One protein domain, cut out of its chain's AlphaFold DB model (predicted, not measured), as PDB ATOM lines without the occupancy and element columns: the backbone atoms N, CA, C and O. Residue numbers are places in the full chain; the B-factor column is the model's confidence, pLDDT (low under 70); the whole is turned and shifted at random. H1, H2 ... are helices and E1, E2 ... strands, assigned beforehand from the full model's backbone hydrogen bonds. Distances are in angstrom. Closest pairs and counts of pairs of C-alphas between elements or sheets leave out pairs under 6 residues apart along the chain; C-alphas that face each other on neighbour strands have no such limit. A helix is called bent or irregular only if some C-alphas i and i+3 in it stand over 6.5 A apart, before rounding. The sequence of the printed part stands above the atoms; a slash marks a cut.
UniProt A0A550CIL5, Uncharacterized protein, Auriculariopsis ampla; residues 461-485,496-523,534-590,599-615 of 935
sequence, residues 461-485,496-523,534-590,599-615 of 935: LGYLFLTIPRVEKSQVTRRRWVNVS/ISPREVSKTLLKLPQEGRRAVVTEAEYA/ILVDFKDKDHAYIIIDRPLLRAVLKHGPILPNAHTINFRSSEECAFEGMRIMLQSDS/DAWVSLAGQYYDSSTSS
ATOM      1  N   LEU A 461      30.009  -0.181 -44.446       90.31
ATOM      2  CA  LEU A 461      29.960   0.267 -45.842       90.31
ATOM      3  C   LEU A 461      30.334   1.740 -46.031       90.31
ATOM      4  O   LEU A 461      30.834   2.120 -47.079       90.31
ATOM      5  N   GLY A 462      30.177   2.577 -45.008       91.50
ATOM      6  CA  GLY A 462      30.593   3.986 -45.033       91.50
ATOM      7  C   GLY A 462      32.024   4.232 -45.541       91.50
ATOM      8  O   GLY A 462      32.238   5.200 -46.265       91.50
ATOM      9  N   TYR A 463      32.993   3.348 -45.261       92.25
ATOM     10  CA  TYR A 463      34.347   3.489 -45.818       92.25
ATOM     11  C   TYR A 463      34.369   3.358 -47.342       92.25
ATOM     12  O   TYR A 463      35.102   4.090 -48.004       92.25
ATOM     13  N   LEU A 464      33.530   2.488 -47.906       95.19
ATOM     14  CA  LEU A 464      33.374   2.341 -49.350       95.19
ATOM     15  C   LEU A 464      32.838   3.634 -49.979       95.19
ATOM     16  O   LEU A 464      33.367   4.086 -50.991       95.19
ATOM     17  N   PHE A 465      31.860   4.293 -49.351       95.56
ATOM     18  CA  PHE A 465      31.332   5.576 -49.840       95.56
ATOM     19  C   PHE A 465      32.373   6.701 -49.805       95.56
ATOM     20  O   PHE A 465      32.364   7.568 -50.673       95.56
ATOM     21  N   LEU A 466      33.329   6.658 -48.873       95.75
ATOM     22  CA  LEU A 466      34.446   7.611 -48.826       95.75
ATOM     23  C   LEU A 466      35.450   7.463 -49.977       95.75
ATOM     24  O   LEU A 466      36.331   8.309 -50.125       95.75
ATOM     25  N   THR A 467      35.335   6.416 -50.798       96.50
ATOM     26  CA  THR A 467      36.137   6.286 -52.022       96.50
ATOM     27  C   THR A 467      35.656   7.219 -53.138       96.50
ATOM     28  O   THR A 467      36.420   7.481 -54.068       96.50
ATOM     29  N   ILE A 468      34.434   7.762 -53.025       96.81
ATOM     30  CA  ILE A 468      33.874   8.766 -53.934       96.81
ATOM     31  C   ILE A 468      34.431  10.149 -53.538       96.81
ATOM     32  O   ILE A 468      34.102  10.645 -52.460       96.81
ATOM     33  N   PRO A 469      35.250  10.804 -54.383       95.94
ATOM     34  CA  PRO A 469      35.956  12.044 -54.044       95.94
ATOM     35  C   PRO A 469      35.076  13.197 -53.557       95.94
ATOM     36  O   PRO A 469      35.497  13.940 -52.674       95.94
ATOM     37  N   ARG A 470      33.877  13.359 -54.130       95.25
ATOM     38  CA  ARG A 470      32.953  14.448 -53.779       95.25
ATOM     39  C   ARG A 470      32.143  14.186 -52.513       95.25
ATOM     40  O   ARG A 470      31.433  15.084 -52.083       95.25
ATOM     41  N   VAL A 471      32.204  12.992 -51.919       96.25
ATOM     42  CA  VAL A 471      31.450  12.715 -50.690       96.25
ATOM     43  C   VAL A 471      31.990  13.574 -49.549       96.25
ATOM     44  O   VAL A 471      33.134  13.440 -49.115       96.25
ATOM     45  N   GLU A 472      31.132  14.450 -49.043       95.62
ATOM     46  CA  GLU A 472      31.414  15.315 -47.912       95.62
ATOM     47  C   GLU A 472      31.141  14.584 -46.599       95.62
ATOM     48  O   GLU A 472      30.178  13.824 -46.465       95.62
ATOM     49  N   LYS A 473      31.973  14.871 -45.598       95.81
ATOM     50  CA  LYS A 473      31.771  14.438 -44.215       95.81
ATOM     51  C   LYS A 473      31.215  15.609 -43.422       95.81
ATOM     52  O   LYS A 473      31.852  16.654 -43.341       95.81
ATOM     53  N   SER A 474      30.072  15.417 -42.785       94.88
ATOM     54  CA  SER A 474      29.516  16.376 -41.828       94.88
ATOM     55  C   SER A 474      29.278  15.688 -40.492       94.88
ATOM     56  O   SER A 474      28.916  14.518 -40.463       94.88
ATOM     57  N   GLN A 475      29.522  16.377 -39.379       94.56
ATOM     58  CA  GLN A 475      29.144  15.854 -38.067       94.56
ATOM     59  C   GLN A 475      27.686  16.219 -37.804       94.56
ATOM     60  O   GLN A 475      27.304  17.380 -37.926       94.56
ATOM     61  N   VAL A 476      26.879  15.227 -37.450       92.75
ATOM     62  CA  VAL A 476      25.481  15.390 -37.063       92.75
ATOM     63  C   VAL A 476      25.282  14.829 -35.668       92.75
ATOM     64  O   VAL A 476      25.733  13.731 -35.343       92.75
ATOM     65  N   THR A 477      24.592  15.583 -34.824       90.50
ATOM     66  CA  THR A 477      24.196  15.111 -33.501       90.50
ATOM     67  C   THR A 477      22.838  14.440 -33.625       90.50
ATOM     68  O   THR A 477      21.855  15.070 -34.013       90.50
ATOM     69  N   ARG A 478      22.766  13.144 -33.318       86.12
ATOM     70  CA  ARG A 478      21.504  12.397 -33.287       86.12
ATOM     71  C   ARG A 478      21.172  12.024 -31.851       86.12
ATOM     72  O   ARG A 478      22.038  11.570 -31.105       86.12
ATOM     73  N   ARG A 479      19.902  12.165 -31.474       84.44
ATOM     74  CA  ARG A 479      19.399  11.608 -30.217       84.44
ATOM     75  C   ARG A 479      19.219  10.112 -30.400       84.44
ATOM     76  O   ARG A 479      18.382   9.664 -31.178       84.44
ATOM     77  N   ARG A 480      20.026   9.336 -29.691       80.00
ATOM     78  CA  ARG A 480      19.855   7.898 -29.570       80.00
ATOM     79  C   ARG A 480      19.208   7.614 -28.232       80.00
ATOM     80  O   ARG A 480      19.709   8.035 -27.198       80.00
ATOM     81  N   TRP A 481      18.138   6.842 -28.248       77.06
ATOM     82  CA  TRP A 481      17.591   6.260 -27.035       77.06
ATOM     83  C   TRP A 481      18.576   5.215 -26.515       77.06
ATOM     84  O   TRP A 481      18.696   4.117 -27.059       77.06
ATOM     85  N   VAL A 482      19.355   5.599 -25.510       75.69
ATOM     86  CA  VAL A 482      20.267   4.693 -24.820       75.69
ATOM     87  C   VAL A 482      19.542   4.216 -23.576       75.69
ATOM     88  O   VAL A 482      18.776   4.952 -22.953       75.69
ATOM     89  N   ASN A 483      19.747   2.956 -23.214       66.06
ATOM     90  CA  ASN A 483      19.302   2.519 -21.908       66.06
ATOM     91  C   ASN A 483      20.224   3.166 -20.865       66.06
ATOM     92  O   ASN A 483      21.352   2.716 -20.682       66.06
ATOM     93  N   VAL A 484      19.764   4.262 -20.260       68.19
ATOM     94  CA  VAL A 484      20.497   5.047 -19.251       68.19
ATOM     95  C   VAL A 484      20.040   4.662 -17.855       68.19
ATOM     96  O   VAL A 484      20.395   5.312 -16.875       68.19
ATOM     97  N   SER A 485      19.291   3.560 -17.726       58.97
ATOM     98  CA  SER A 485      19.226   2.864 -16.458       58.97
ATOM     99  C   SER A 485      20.665   2.563 -16.068       58.97
ATOM    100  O   SER A 485      21.298   1.670 -16.640       58.97
ATOM    101  N   ILE A 496      15.055   4.567 -20.304       76.19
ATOM    102  CA  ILE A 496      15.579   4.904 -21.616       76.19
ATOM    103  C   ILE A 496      15.706   6.426 -21.623       76.19
ATOM    104  O   ILE A 496      14.706   7.119 -21.444       76.19
ATOM    105  N   SER A 497      16.923   6.949 -21.761       80.44
ATOM    106  CA  SER A 497      17.114   8.388 -21.916       80.44
ATOM    107  C   SER A 497      17.714   8.692 -23.287       80.44
ATOM    108  O   SER A 497      18.512   7.906 -23.819       80.44
ATOM    109  N   PRO A 498      17.291   9.798 -23.915       85.88
ATOM    110  CA  PRO A 498      17.888  10.227 -25.159       85.88
ATOM    111  C   PRO A 498      19.303  10.728 -24.851       85.88
ATOM    112  O   PRO A 498      19.489  11.703 -24.128       85.88
ATOM    113  N   ARG A 499      20.314  10.059 -25.404       85.19
ATOM    114  CA  ARG A 499      21.700  10.520 -25.404       85.19
ATOM    115  C   ARG A 499      22.021  11.088 -26.774       85.19
ATOM    116  O   ARG A 499      21.779  10.448 -27.796       85.19
ATOM    117  N   GLU A 500      22.584  12.282 -26.794       87.31
ATOM    118  CA  GLU A 500      23.135  12.860 -28.009       87.31
ATOM    119  C   GLU A 500      24.428  12.132 -28.378       87.31
ATOM    120  O   GLU A 500      25.352  12.010 -27.575       87.31
ATOM    121  N   VAL A 501      24.464  11.590 -29.591       85.06
ATOM    122  CA  VAL A 501      25.625  10.902 -30.149       85.06
ATOM    123  C   VAL A 501      26.019  11.641 -31.417       85.06
ATOM    124  O   VAL A 501      25.202  11.804 -32.326       85.06
ATOM    125  N   SER A 502      27.267  12.103 -31.463       87.38
ATOM    126  CA  SER A 502      27.843  12.687 -32.671       87.38
ATOM    127  C   SER A 502      28.154  11.571 -33.668       87.38
ATOM    128  O   SER A 502      28.792  10.575 -33.321       87.38
ATOM    129  N   LYS A 503      27.648  11.713 -34.888       89.06
ATOM    130  CA  LYS A 503      27.832  10.778 -35.995       89.06
ATOM    131  C   LYS A 503      28.335  11.535 -37.220       89.06
ATOM    132  O   LYS A 503      27.955  12.673 -37.463       89.06
ATOM    133  N   THR A 504      29.136  10.872 -38.035       92.56
ATOM    134  CA  THR A 504      29.605  11.368 -39.329       92.56
ATOM    135  C   THR A 504      28.570  11.044 -40.402       92.56
ATOM    136  O   THR A 504      28.420   9.895 -40.794       92.56
ATOM    137  N   LEU A 505      27.859  12.041 -40.907       93.94
ATOM    138  CA  LEU A 505      26.999  11.926 -42.080       93.94
ATOM    139  C   LEU A 505      27.821  12.096 -43.362       93.94
ATOM    140  O   LEU A 505      28.508  13.110 -43.531       93.94
ATOM    141  N   LEU A 506      27.714  11.120 -44.262       95.31
ATOM    142  CA  LEU A 506      28.243  11.151 -45.621       95.31
ATOM    143  C   LEU A 506      27.158  11.613 -46.578       95.31
ATOM    144  O   LEU A 506      26.118  10.964 -46.677       95.31
ATOM    145  N   LYS A 507      27.410  12.699 -47.300       94.94
ATOM    146  CA  LYS A 507      26.466  13.276 -48.262       94.94
ATOM    147  C   LYS A 507      27.187  13.730 -49.524       94.94
ATOM    148  O   LYS A 507      28.397  13.937 -49.507       94.94
ATOM    149  N   LEU A 508      26.445  13.885 -50.616       93.81
ATOM    150  CA  LEU A 508      26.955  14.605 -51.781       93.81
ATOM    151  C   LEU A 508      26.822  16.122 -51.551       93.81
ATOM    152  O   LEU A 508      25.916  16.536 -50.817       93.81
ATOM    153  N   PRO A 509      27.682  16.951 -52.171       91.06
ATOM    154  CA  PRO A 509      27.565  18.402 -52.102       91.06
ATOM    155  C   PRO A 509      26.196  18.827 -52.640       91.06
ATOM    156  O   PRO A 509      25.734  18.302 -53.658       91.06
ATOM    157  N   GLN A 510      25.535  19.770 -51.965       77.19
ATOM    158  CA  GLN A 510      24.222  20.290 -52.363       77.19
ATOM    159  C   GLN A 510      24.338  21.250 -53.561       77.19
ATOM    160  O   GLN A 510      24.023  22.430 -53.464       77.19
ATOM    161  N   GLU A 511      24.765  20.755 -54.717       68.81
ATOM    162  CA  GLU A 511      24.723  21.504 -55.981       68.81
ATOM    163  C   GLU A 511      23.426  21.163 -56.742       68.81
ATOM    164  O   GLU A 511      23.436  20.630 -57.848       68.81
ATOM    165  N   GLY A 512      22.280  21.435 -56.103       62.44
ATOM    166  CA  GLY A 512      20.934  21.216 -56.651       62.44
ATOM    167  C   GLY A 512      20.304  19.852 -56.324       62.44
ATOM    168  O   GLY A 512      20.963  18.912 -55.888       62.44
ATOM    169  N   ARG A 513      18.985  19.723 -56.556       63.38
ATOM    170  CA  ARG A 513      18.161  18.520 -56.261       63.38
ATOM    171  C   ARG A 513      18.586  17.239 -57.017       63.38
ATOM    172  O   ARG A 513      17.950  16.199 -56.866       63.38
ATOM    173  N   ARG A 514      19.641  17.290 -57.838       72.31
ATOM    174  CA  ARG A 514      20.125  16.193 -58.694       72.31
ATOM    175  C   ARG A 514      21.631  15.965 -58.536       72.31
ATOM    176  O   ARG A 514      22.350  15.894 -59.526       72.31
ATOM    177  N   ALA A 515      22.127  15.840 -57.309       77.50
ATOM    178  CA  ALA A 515      23.491  15.359 -57.111       77.50
ATOM    179  C   ALA A 515      23.607  13.917 -57.653       77.50
ATOM    180  O   ALA A 515      23.025  12.983 -57.101       77.50
ATOM    181  N   VAL A 516      24.310  13.750 -58.777       92.12
ATOM    182  CA  VAL A 516      24.559  12.459 -59.442       92.12
ATOM    183  C   VAL A 516      26.021  12.069 -59.229       92.12
ATOM    184  O   VAL A 516      26.909  12.916 -59.327       92.12
ATOM    185  N   VAL A 517      26.269  10.788 -58.943       94.56
ATOM    186  CA  VAL A 517      27.619  10.204 -58.939       94.56
ATOM    187  C   VAL A 517      28.043  10.003 -60.389       94.56
ATOM    188  O   VAL A 517      27.345   9.317 -61.137       94.56
ATOM    189  N   THR A 518      29.155  10.613 -60.791       94.94
ATOM    190  CA  THR A 518      29.667  10.495 -62.164       94.94
ATOM    191  C   THR A 518      30.186   9.082 -62.450       94.94
ATOM    192  O   THR A 518      30.578   8.360 -61.533       94.94
ATOM    193  N   GLU A 519      30.263   8.694 -63.726       96.19
ATOM    194  CA  GLU A 519      30.792   7.381 -64.134       96.19
ATOM    195  C   GLU A 519      32.210   7.119 -63.611       96.19
ATOM    196  O   GLU A 519      32.512   6.027 -63.142       96.19
ATOM    197  N   ALA A 520      33.086   8.129 -63.629       96.94
ATOM    198  CA  ALA A 520      34.451   7.991 -63.122       96.94
ATOM    199  C   ALA A 520      34.484   7.755 -61.600       96.94
ATOM    200  O   ALA A 520      35.279   6.957 -61.097       96.94
ATOM    201  N   GLU A 521      33.603   8.427 -60.857       96.75
ATOM    202  CA  GLU A 521      33.461   8.237 -59.414       96.75
ATOM    203  C   GLU A 521      32.881   6.864 -59.081       96.75
ATOM    204  O   GLU A 521      33.378   6.193 -58.174       96.75
ATOM    205  N   TYR A 522      31.875   6.419 -59.839       96.75
ATOM    206  CA  TYR A 522      31.301   5.092 -59.671       96.75
ATOM    207  C   TYR A 522      32.282   3.988 -60.074       96.75
ATOM    208  O   TYR A 522      32.399   3.000 -59.357       96.75
ATOM    209  N   ALA A 523      33.056   4.152 -61.148       96.69
ATOM    210  CA  ALA A 523      34.099   3.204 -61.534       96.69
ATOM    211  C   ALA A 523      35.133   3.027 -60.414       96.69
ATOM    212  O   ALA A 523      35.526   1.901 -60.091       96.69
ATOM    213  N   ILE A 534      33.556 -10.158 -47.661       95.94
ATOM    214  CA  ILE A 534      32.991 -10.377 -46.336       95.94
ATOM    215  C   ILE A 534      32.572  -9.025 -45.760       95.94
ATOM    216  O   ILE A 534      33.414  -8.168 -45.501       95.94
ATOM    217  N   LEU A 535      31.282  -8.860 -45.501       93.25
ATOM    218  CA  LEU A 535      30.753  -7.753 -44.716       93.25
ATOM    219  C   LEU A 535      30.262  -8.290 -43.370       93.25
ATOM    220  O   LEU A 535      29.366  -9.135 -43.326       93.25
ATOM    221  N   VAL A 536      30.887  -7.844 -42.278       89.94
ATOM    222  CA  VAL A 536      30.533  -8.262 -40.914       89.94
ATOM    223  C   VAL A 536      30.162  -7.060 -40.072       89.94
ATOM    224  O   VAL A 536      31.026  -6.276 -39.697       89.94
ATOM    225  N   ASP A 537      28.903  -6.987 -39.672       81.38
ATOM    226  CA  ASP A 537      28.443  -6.001 -38.715       81.38
ATOM    227  C   ASP A 537      28.918  -6.363 -37.293       81.38
ATOM    228  O   ASP A 537      28.590  -7.429 -36.743       81.38
ATOM    229  N   PHE A 538      29.691  -5.475 -36.662       69.06
ATOM    230  CA  PHE A 538      30.019  -5.618 -35.248       69.06
ATOM    231  C   PHE A 538      28.877  -5.096 -34.377       69.06
ATOM    232  O   PHE A 538      28.430  -3.961 -34.484       69.06
ATOM    233  N   LYS A 539      28.466  -5.922 -33.408       60.03
ATOM    234  CA  LYS A 539      27.424  -5.597 -32.417       60.03
ATOM    235  C   LYS A 539      27.815  -4.443 -31.479       60.03
ATOM    236  O   LYS A 539      27.028  -4.101 -30.597       60.03
ATOM    237  N   ASP A 540      29.018  -3.887 -31.598       60.84
ATOM    238  CA  ASP A 540      29.473  -2.864 -30.675       60.84
ATOM    239  C   ASP A 540      28.688  -1.569 -30.906       60.84
ATOM    240  O   ASP A 540      28.897  -0.816 -31.861       60.84
ATOM    241  N   LYS A 541      27.697  -1.371 -30.033       56.09
ATOM    242  CA  LYS A 541      26.632  -0.382 -30.169       56.09
ATOM    243  C   LYS A 541      27.174   1.033 -30.278       56.09
ATOM    244  O   LYS A 541      26.446   1.876 -30.793       56.09
ATOM    245  N   ASP A 542      28.389   1.291 -29.820       59.59
ATOM    246  CA  ASP A 542      28.950   2.634 -29.740       59.59
ATOM    247  C   ASP A 542      29.781   3.031 -30.971       59.59
ATOM    248  O   ASP A 542      30.155   4.195 -31.087       59.59
ATOM    249  N   HIS A 543      29.986   2.116 -31.929       56.31
ATOM    250  CA  HIS A 543      30.947   2.299 -33.024       56.31
ATOM    251  C   HIS A 543      30.351   2.588 -34.415       56.31
ATOM    252  O   HIS A 543      31.108   2.862 -35.349       56.31
ATOM    253  N   ALA A 544      29.023   2.573 -34.597       59.34
ATOM    254  CA  ALA A 544      28.408   2.979 -35.870       59.34
ATOM    255  C   ALA A 544      28.444   4.512 -36.031       59.34
ATOM    256  O   ALA A 544      27.446   5.213 -35.838       59.34
ATOM    257  N   TYR A 545      29.634   5.029 -36.349       75.81
ATOM    258  CA  TYR A 545      29.925   6.456 -36.476       75.81
ATOM    259  C   TYR A 545      29.570   7.039 -37.839       75.81
ATOM    260  O   TYR A 545      29.736   8.241 -37.999       75.81
ATOM    261  N   ILE A 546      29.139   6.251 -38.828       87.62
ATOM    262  CA  ILE A 546      28.962   6.751 -40.193       87.62
ATOM    263  C   ILE A 546      27.523   6.524 -40.668       87.62
ATOM    264  O   ILE A 546      27.072   5.394 -40.782       87.62
ATOM    265  N   ILE A 547      26.816   7.610 -40.971       89.56
ATOM    266  CA  ILE A 547      25.509   7.599 -41.631       89.56
ATOM    267  C   ILE A 547      25.729   7.866 -43.118       89.56
ATOM    268  O   ILE A 547      26.499   8.756 -43.471       89.56
ATOM    269  N   ILE A 548      25.044   7.132 -43.987       91.81
ATOM    270  CA  ILE A 548      25.039   7.379 -45.430       91.81
ATOM    271  C   ILE A 548      23.724   8.067 -45.786       91.81
ATOM    272  O   ILE A 548      22.646   7.515 -45.571       91.81
ATOM    273  N   ASP A 549      23.815   9.279 -46.328       91.50
ATOM    274  CA  ASP A 549      22.654  10.047 -46.759       91.50
ATOM    275  C   ASP A 549      21.861   9.317 -47.858       91.50
ATOM    276  O   ASP A 549      22.429   8.684 -48.756       91.50
ATOM    277  N   ARG A 550      20.527   9.416 -47.808       88.88
ATOM    278  CA  ARG A 550      19.641   8.662 -48.712       88.88
ATOM    279  C   ARG A 550      19.845   9.043 -50.191       88.88
ATOM    280  O   ARG A 550      19.951   8.126 -51.008       88.88
ATOM    281  N   PRO A 551      19.917  10.336 -50.573       91.00
ATOM    282  CA  PRO A 551      20.325  10.763 -51.913       91.00
ATOM    283  C   PRO A 551      21.642  10.159 -52.406       91.00
ATOM    284  O   PRO A 551      21.675   9.641 -53.521       91.00
ATOM    285  N   LEU A 552      22.702  10.179 -51.588       93.06
ATOM    286  CA  LEU A 552      24.000   9.592 -51.945       93.06
ATOM    287  C   LEU A 552      23.861   8.090 -52.226       93.06
ATOM    288  O   LEU A 552      24.316   7.605 -53.261       93.06
ATOM    289  N   LEU A 553      23.188   7.367 -51.331       92.06
ATOM    290  CA  LEU A 553      22.936   5.941 -51.495       92.06
ATOM    291  C   LEU A 553      22.168   5.649 -52.794       92.06
ATOM    292  O   LEU A 553      22.604   4.819 -53.588       92.06
ATOM    293  N   ARG A 554      21.067   6.365 -53.055       90.12
ATOM    294  CA  ARG A 554      20.289   6.224 -54.299       90.12
ATOM    295  C   ARG A 554      21.129   6.526 -55.538       90.12
ATOM    296  O   ARG A 554      20.990   5.831 -56.537       90.12
ATOM    297  N   ALA A 555      21.984   7.546 -55.490       92.88
ATOM    298  CA  ALA A 555      22.836   7.916 -56.615       92.88
ATOM    299  C   ALA A 555      23.848   6.814 -56.966       92.88
ATOM    300  O   ALA A 555      24.071   6.566 -58.144       92.88
ATOM    301  N   VAL A 556      24.404   6.120 -55.968       94.62
ATOM    302  CA  VAL A 556      25.268   4.947 -56.184       94.62
ATOM    303  C   VAL A 556      24.466   3.757 -56.716       94.62
ATOM    304  O   VAL A 556      24.869   3.128 -57.688       94.62
ATOM    305  N   LEU A 557      23.310   3.472 -56.114       91.38
ATOM    306  CA  LEU A 557      22.476   2.314 -56.455       91.38
ATOM    307  C   LEU A 557      21.901   2.352 -57.876       91.38
ATOM    308  O   LEU A 557      21.632   1.298 -58.449       91.38
ATOM    309  N   LYS A 558      21.757   3.541 -58.475       92.12
ATOM    310  CA  LYS A 558      21.379   3.693 -59.892       92.12
ATOM    311  C   LYS A 558      22.347   3.004 -60.856       92.12
ATOM    312  O   LYS A 558      21.955   2.694 -61.974       92.12
ATOM    313  N   HIS A 559      23.584   2.763 -60.429       93.81
ATOM    314  CA  HIS A 559      24.633   2.182 -61.261       93.81
ATOM    315  C   HIS A 559      24.834   0.670 -61.055       93.81
ATOM    316  O   HIS A 559      25.612   0.045 -61.783       93.81
ATOM    317  N   GLY A 560      24.179   0.059 -60.061       91.81
ATOM    318  CA  GLY A 560      24.255  -1.382 -59.797       91.81
ATOM    319  C   GLY A 560      24.410  -1.764 -58.318       91.81
ATOM    320  O   GLY A 560      24.285  -0.917 -57.431       91.81
ATOM    321  N   PRO A 561      24.663  -3.059 -58.038       93.38
ATOM    322  CA  PRO A 561      24.759  -3.573 -56.676       93.38
ATOM    323  C   PRO A 561      26.010  -3.071 -55.947       93.38
ATOM    324  O   PRO A 561      27.104  -3.029 -56.511       93.38
ATOM    325  N   ILE A 562      25.855  -2.757 -54.657       94.25
ATOM    326  CA  ILE A 562      26.936  -2.258 -53.784       94.25
ATOM    327  C   ILE A 562      28.016  -3.319 -53.550       94.25
ATOM    328  O   ILE A 562      29.186  -2.986 -53.420       94.25
ATOM    329  N   LEU A 563      27.631  -4.589 -53.463       95.44
ATOM    330  CA  LEU A 563      28.478  -5.710 -53.059       95.44
ATOM    331  C   LEU A 563      28.403  -6.832 -54.102       95.44
ATOM    332  O   LEU A 563      27.845  -7.899 -53.837       95.44
ATOM    333  N   PRO A 564      28.953  -6.614 -55.309       95.00
ATOM    334  CA  PRO A 564      28.810  -7.560 -56.414       95.00
ATOM    335  C   PRO A 564      29.482  -8.918 -56.148       95.00
ATOM    336  O   PRO A 564      29.025  -9.926 -56.677       95.00
ATOM    337  N   ASN A 565      30.530  -8.951 -55.316       96.19
ATOM    338  CA  ASN A 565      31.354 -10.140 -55.059       96.19
ATOM    339  C   ASN A 565      31.255 -10.654 -53.611       96.19
ATOM    340  O   ASN A 565      32.054 -11.502 -53.204       96.19
ATOM    341  N   ALA A 566      30.308 -10.147 -52.816       96.44
ATOM    342  CA  ALA A 566      30.156 -10.605 -51.444       96.44
ATOM    343  C   ALA A 566      29.680 -12.061 -51.409       96.44
ATOM    344  O   ALA A 566      28.707 -12.428 -52.062       96.44
ATOM    345  N   HIS A 567      30.358 -12.874 -50.602       97.06
ATOM    346  CA  HIS A 567      29.921 -14.225 -50.256       97.06
ATOM    347  C   HIS A 567      29.509 -14.336 -48.786       97.06
ATOM    348  O   HIS A 567      28.874 -15.309 -48.388       97.06
ATOM    349  N   THR A 568      29.868 -13.365 -47.950       96.88
ATOM    350  CA  THR A 568      29.456 -13.326 -46.548       96.88
ATOM    351  C   THR A 568      28.883 -11.965 -46.231       96.88
ATOM    352  O   THR A 568      29.552 -10.946 -46.391       96.88
ATOM    353  N   ILE A 569      27.646 -11.969 -45.761       94.62
ATOM    354  CA  ILE A 569      26.895 -10.781 -45.414       94.62
ATOM    355  C   ILE A 569      26.273 -11.019 -44.042       94.62
ATOM    356  O   ILE A 569      25.344 -11.808 -43.917       94.62
ATOM    357  N   ASN A 570      26.789 -10.359 -43.007       91.31
ATOM    358  CA  ASN A 570      26.303 -10.505 -41.639       91.31
ATOM    359  C   ASN A 570      25.858  -9.155 -41.078       91.31
ATOM    360  O   ASN A 570      26.618  -8.524 -40.353       91.31
ATOM    361  N   PHE A 571      24.642  -8.732 -41.416       80.88
ATOM    362  CA  PHE A 571      24.005  -7.531 -40.873       80.88
ATOM    363  C   PHE A 571      23.367  -7.839 -39.520       80.88
ATOM    364  O   PHE A 571      22.604  -8.794 -39.416       80.88
ATOM    365  N   ARG A 572      23.652  -7.062 -38.470       73.25
ATOM    366  CA  ARG A 572      23.038  -7.268 -37.147       73.25
ATOM    367  C   ARG A 572      22.219  -6.073 -36.690       73.25
ATOM    368  O   ARG A 572      21.017  -6.200 -36.535       73.25
ATOM    369  N   SER A 573      22.864  -4.949 -36.394       61.09
ATOM    370  CA  SER A 573      22.211  -3.794 -35.757       61.09
ATOM    371  C   SER A 573      22.959  -2.471 -35.928       61.09
ATOM    372  O   SER A 573      22.366  -1.406 -35.770       61.09
ATOM    373  N   SER A 574      24.271  -2.496 -36.195       53.25
ATOM    374  CA  SER A 574      25.037  -1.255 -36.338       53.25
ATOM    375  C   SER A 574      24.812  -0.646 -37.727       53.25
ATOM    376  O   SER A 574      24.741   0.574 -37.863       53.25
ATOM    377  N   GLU A 575      24.536  -1.471 -38.736       54.28
ATOM    378  CA  GLU A 575      24.219  -0.995 -40.085       54.28
ATOM    379  C   GLU A 575      22.764  -0.518 -40.239       54.28
ATOM    380  O   GLU A 575      22.521   0.396 -41.027       54.28
ATOM    381  N   GLU A 576      21.824  -0.974 -39.396       59.94
ATOM    382  CA  GLU A 576      20.516  -0.297 -39.249       59.94
ATOM    383  C   GLU A 576      20.705   1.186 -38.869       59.94
ATOM    384  O   GLU A 576      19.926   2.056 -39.265       59.94
ATOM    385  N   CYS A 577      21.780   1.498 -38.131       57.28
ATOM    386  CA  CYS A 577      22.133   2.871 -37.781       57.28
ATOM    387  C   CYS A 577      22.844   3.628 -38.913       57.28
ATOM    388  O   CYS A 577      22.812   4.860 -38.888       57.28
ATOM    389  N   ALA A 578      23.491   2.931 -39.853       67.25
ATOM    390  CA  ALA A 578      24.212   3.543 -40.970       67.25
ATOM    391  C   ALA A 578      23.263   4.027 -42.074       67.25
ATOM    392  O   ALA A 578      23.527   5.051 -42.703       67.25
ATOM    393  N   PHE A 579      22.140   3.331 -42.276       78.50
ATOM    394  CA  PHE A 579      21.178   3.627 -43.341       78.50
ATOM    395  C   PHE A 579      19.873   4.300 -42.868       78.50
ATOM    396  O   PHE A 579      18.892   4.299 -43.606       78.50
ATOM    397  N   GLU A 580      19.845   4.867 -41.654       75.56
ATOM    398  CA  GLU A 580      18.718   5.625 -41.062       75.56
ATOM    399  C   GLU A 580      17.318   5.114 -41.469       75.56
ATOM    400  O   GLU A 580      16.588   5.743 -42.247       75.56
ATOM    401  N   GLY A 581      16.932   3.956 -40.923       76.00
ATOM    402  CA  GLY A 581      15.608   3.365 -41.156       76.00
ATOM    403  C   GLY A 581      15.500   2.545 -42.442       76.00
ATOM    404  O   GLY A 581      14.392   2.272 -42.901       76.00
ATOM    405  N   MET A 582      16.632   2.157 -43.032       83.44
ATOM    406  CA  MET A 582      16.660   1.070 -44.005       83.44
ATOM    407  C   MET A 582      17.099  -0.229 -43.347       83.44
ATOM    408  O   MET A 582      17.884  -0.242 -42.398       83.44
ATOM    409  N   ARG A 583      16.594  -1.325 -43.894       84.56
ATOM    410  CA  ARG A 583      16.905  -2.691 -43.502       84.56
ATOM    411  C   ARG A 583      17.382  -3.465 -44.698       84.56
ATOM    412  O   ARG A 583      17.132  -3.081 -45.836       84.56
ATOM    413  N   ILE A 584      18.055  -4.569 -44.434       87.06
ATOM    414  CA  ILE A 584      18.433  -5.484 -45.491       87.06
ATOM    415  C   ILE A 584      17.475  -6.640 -45.482       87.06
ATOM    416  O   ILE A 584      17.203  -7.218 -44.438       87.06
ATOM    417  N   MET A 585      16.923  -6.910 -46.651       89.75
ATOM    418  CA  MET A 585      15.891  -7.906 -46.840       89.75
ATOM    419  C   MET A 585      16.228  -8.737 -48.056       89.75
ATOM    420  O   MET A 585      16.973  -8.309 -48.942       89.75
ATOM    421  N   LEU A 586      15.661  -9.931 -48.100       90.94
ATOM    422  CA  LEU A 586      15.617 -10.663 -49.344       90.94
ATOM    423  C   LEU A 586      14.510 -10.079 -50.207       90.94
ATOM    424  O   LEU A 586      13.413  -9.836 -49.715       90.94
ATOM    425  N   GLN A 587      14.799  -9.870 -51.481       88.44
ATOM    426  CA  GLN A 587      13.781  -9.523 -52.452       88.44
ATOM    427  C   GLN A 587      13.839 -10.512 -53.604       88.44
ATOM    428  O   GLN A 587      14.914 -10.952 -54.015       88.44
ATOM    429  N   SER A 588      12.665 -10.829 -54.124       85.25
ATOM    430  CA  SER A 588      12.478 -11.496 -55.401       85.25
ATOM    431  C   SER A 588      11.641 -10.607 -56.302       85.25
ATOM    432  O   SER A 588      10.780  -9.872 -55.810       85.25
ATOM    433  N   ASP A 589      11.838 -10.706 -57.611       79.94
ATOM    434  CA  ASP A 589      10.923 -10.094 -58.567       79.94
ATOM    435  C   ASP A 589       9.574 -10.839 -58.551       79.94
ATOM    436  O   ASP A 589       9.353 -11.807 -59.275       79.94
ATOM    437  N   SER A 590       8.674 -10.430 -57.653       64.31
ATOM    438  CA  SER A 590       7.343 -11.029 -57.505       64.31
ATOM    439  C   SER A 590       6.408 -10.691 -58.668       64.31
ATOM    440  O   SER A 590       5.345 -11.299 -58.789       64.31
ATOM    441  N   ASP A 599      16.294 -15.089 -59.616       77.19
ATOM    442  CA  ASP A 599      15.891 -13.678 -59.542       77.19
ATOM    443  C   ASP A 599      15.738 -13.171 -58.101       77.19
ATOM    444  O   ASP A 599      14.955 -12.264 -57.833       77.19
ATOM    445  N   ALA A 600      16.441 -13.779 -57.143       87.44
ATOM    446  CA  ALA A 600      16.453 -13.306 -55.765       87.44
ATOM    447  C   ALA A 600      17.799 -12.659 -55.433       87.44
ATOM    448  O   ALA A 600      18.873 -13.164 -55.779       87.44
ATOM    449  N   TRP A 601      17.740 -11.527 -54.744       92.06
ATOM    450  CA  TRP A 601      18.909 -10.752 -54.356       92.06
ATOM    451  C   TRP A 601      18.737 -10.185 -52.950       92.06
ATOM    452  O   TRP A 601      17.635 -10.063 -52.413       92.06
ATOM    453  N   VAL A 602      19.862  -9.845 -52.330       92.31
ATOM    454  CA  VAL A 602      19.860  -9.090 -51.078       92.31
ATOM    455  C   VAL A 602      19.597  -7.634 -51.438       92.31
ATOM    456  O   VAL A 602      20.362  -7.067 -52.214       92.31
ATOM    457  N   SER A 603      18.545  -7.033 -50.893       91.62
ATOM    458  CA  SER A 603      18.139  -5.642 -51.125       91.62
ATOM    459  C   SER A 603      18.310  -4.791 -49.877       91.62
ATOM    460  O   SER A 603      18.098  -5.262 -48.762       91.62
ATOM    461  N   LEU A 604      18.591  -3.504 -50.074       90.06
ATOM    462  CA  LEU A 604      18.311  -2.477 -49.069       90.06
ATOM    463  C   LEU A 604      16.856  -2.055 -49.234       90.06
ATOM    464  O   LEU A 604      16.434  -1.738 -50.343       90.06
ATOM    465  N   ALA A 605      16.101  -2.032 -48.148       88.44
ATOM    466  CA  ALA A 605      14.696  -1.677 -48.117       88.44
ATOM    467  C   ALA A 605      14.447  -0.539 -47.139       88.44
ATOM    468  O   ALA A 605      14.942  -0.555 -46.015       88.44
ATOM    469  N   GLY A 606      13.692   0.462 -47.573       87.50
ATOM    470  CA  GLY A 606      13.244   1.552 -46.719       87.50
ATOM    471  C   GLY A 606      11.972   1.164 -45.986       87.50
ATOM    472  O   GLY A 606      11.128   0.462 -46.539       87.50
ATOM    473  N   GLN A 607      11.834   1.650 -44.757       86.81
ATOM    474  CA  GLN A 607      10.584   1.589 -44.020       86.81
ATOM    475  C   GLN A 607       9.601   2.642 -44.561       86.81
ATOM    476  O   GLN A 607       9.932   3.829 -44.614       86.81
ATOM    477  N   TYR A 608       8.398   2.214 -44.929       85.81
ATOM    478  CA  TYR A 608       7.294   3.069 -45.352       85.81
ATOM    479  C   TYR A 608       6.092   2.802 -44.452       85.81
ATOM    480  O   TYR A 608       5.706   1.659 -44.233       85.81
ATOM    481  N   TYR A 609       5.521   3.863 -43.888       86.19
ATOM    482  CA  TYR A 609       4.275   3.747 -43.144       86.19
ATOM    483  C   TYR A 609       3.119   3.858 -44.129       86.19
ATOM    484  O   TYR A 609       2.942   4.911 -44.746       86.19
ATOM    485  N   ASP A 610       2.360   2.780 -44.282       84.19
ATOM    486  CA  ASP A 610       1.129   2.809 -45.051       84.19
ATOM    487  C   ASP A 610      -0.026   3.181 -44.118       84.19
ATOM    488  O   ASP A 610      -0.492   2.396 -43.287       84.19
ATOM    489  N   SER A 611      -0.495   4.420 -44.261       88.06
ATOM    490  CA  SER A 611      -1.614   4.939 -43.479       88.06
ATOM    491  C   SER A 611      -2.916   4.171 -43.707       88.06
ATOM    492  O   SER A 611      -3.786   4.224 -42.842       88.06
ATOM    493  N   SER A 612      -3.072   3.473 -44.839       88.62
ATOM    494  CA  SER A 612      -4.306   2.745 -45.156       88.62
ATOM    495  C   SER A 612      -4.430   1.433 -44.379       88.62
ATOM    496  O   SER A 612      -5.502   1.118 -43.866       88.62
ATOM    497  N   THR A 613      -3.322   0.711 -44.209       84.25
ATOM    498  CA  THR A 613      -3.262  -0.550 -43.455       84.25
ATOM    499  C   THR A 613      -2.843  -0.352 -41.998       84.25
ATOM    500  O   THR A 613      -2.895  -1.294 -41.209       84.25
ATOM    501  N   SER A 614      -2.424   0.866 -41.623       84.75
ATOM    502  CA  SER A 614      -1.753   1.148 -40.342       84.75
ATOM    503  C   SER A 614      -0.562   0.215 -40.093       84.75
ATOM    504  O   SER A 614      -0.213  -0.083 -38.947       84.75
ATOM    505  N   SER A 615       0.045  -0.268 -41.177       82.50
ATOM    506  CA  SER A 615       1.146  -1.214 -41.145       82.50
ATOM    507  C   SER A 615       2.418  -0.554 -41.663       82.50
ATOM    508  O   SER A 615       2.415   0.458 -42.370       82.50
TER     509      SER A 615
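AT A GLANCE: This is residues 461 to 485, 496 to 523, 534 to 590 and 599 to 615 of the 935 residues of an uncharacterized protein of Auriculariopsis ampla (UniProt A0A550CIL5). A long two-stranded ribbon, E1 and E2, runs along one side, with the short strand E4 beside E2 near the middle and the small helices H1, H3 and H4 around that end of the sheet. Two separate strand pairs, short E3 with E5 and the longer, bent ribbon of E6 with E7, lie away from this sheet, and residues 609 to 615 stick out as a tail. The printed part has 127 residues with four named helices and seven named strands, in the order H1 E1 E2 H2 E3 E4 H3 E5 H4 E6 E7. The sheet E1, E2, E4 is mixed, E3 and E5 are parallel, E6 and E7 antiparallel, and the class is mixed, helices and strands. The whole is compact, with a radius of gyration of the C-alphas of 16.1 A and spans of 49 by 36 by 36 A.

HOW THE PARTS SIT: E1, residues 472 to 483, is antiparallel to E2, residues 496 to 507, at 162 degrees; N 476 and O 503 are 2.8 A apart, within hydrogen-bond range. E2 bends by 55 degrees at residue 504. E4, residues 546 to 548, is the parallel neighbour of E2, with N 547 and O 504 at 2.8 A. H4, residues 574 to 578, is on this sheet at a height of 5.4 A, over none of its strands; its closest C-alpha to E4 is that of Ala 578, 4.3 A from Ile 547's. H1, residues 462 to 465, only grazes the sheet, and so does H3, residues 550 to 557, with its residues 550 to 553. H2, residues 519 to 523, is not on the sheet; it is close to H3 but not clearly touching, the closest C-alphas being those of Tyr 522 and Val 556, 7.0 A apart. E3, residues 534 to 536, and E5, residues 568 to 570, are parallel at 10 degrees, with N 535 and O 568 at 2.9 A. E6, residues 582 to 588, and E7, residues 600 to 610, are antiparallel at 124 degrees, with N 585 and O 603 at 2.9 A. E7 bends by 71 degrees at residue 603. E4 is apart from E3, E5, E6 and E7. In H2, H3 and H4 every O i to N i+4 pair is within hydrogen-bond range; H1 is too short for one.

IN THESE COORDINATES: E1 measures 31.4 A from C-alpha 472 at (31.414, 15.315, -47.912) to C-alpha 483, E2 30.0 A, E7 24.7 A, E6 17.5 A and H3 10.4 A. C-alpha 610 is at (1.129, 2.809, -45.051).

THE WHOLE: The two C-alphas farthest apart, those of Ser 485 and Ala 520, are 49.4 A apart. Residues 486 to 495, 524 to 533 and 591 to 598 are not printed, with gaps of 6.6, 20.4 and 9.2 A between C-alphas. Of the links printed whole, E2 to H2 is long. Mean pLDDT of the printed part is 84.8; residues 483 to 485, 511 to 513, 538 to 544, 573 to 578 and 590 are under 70.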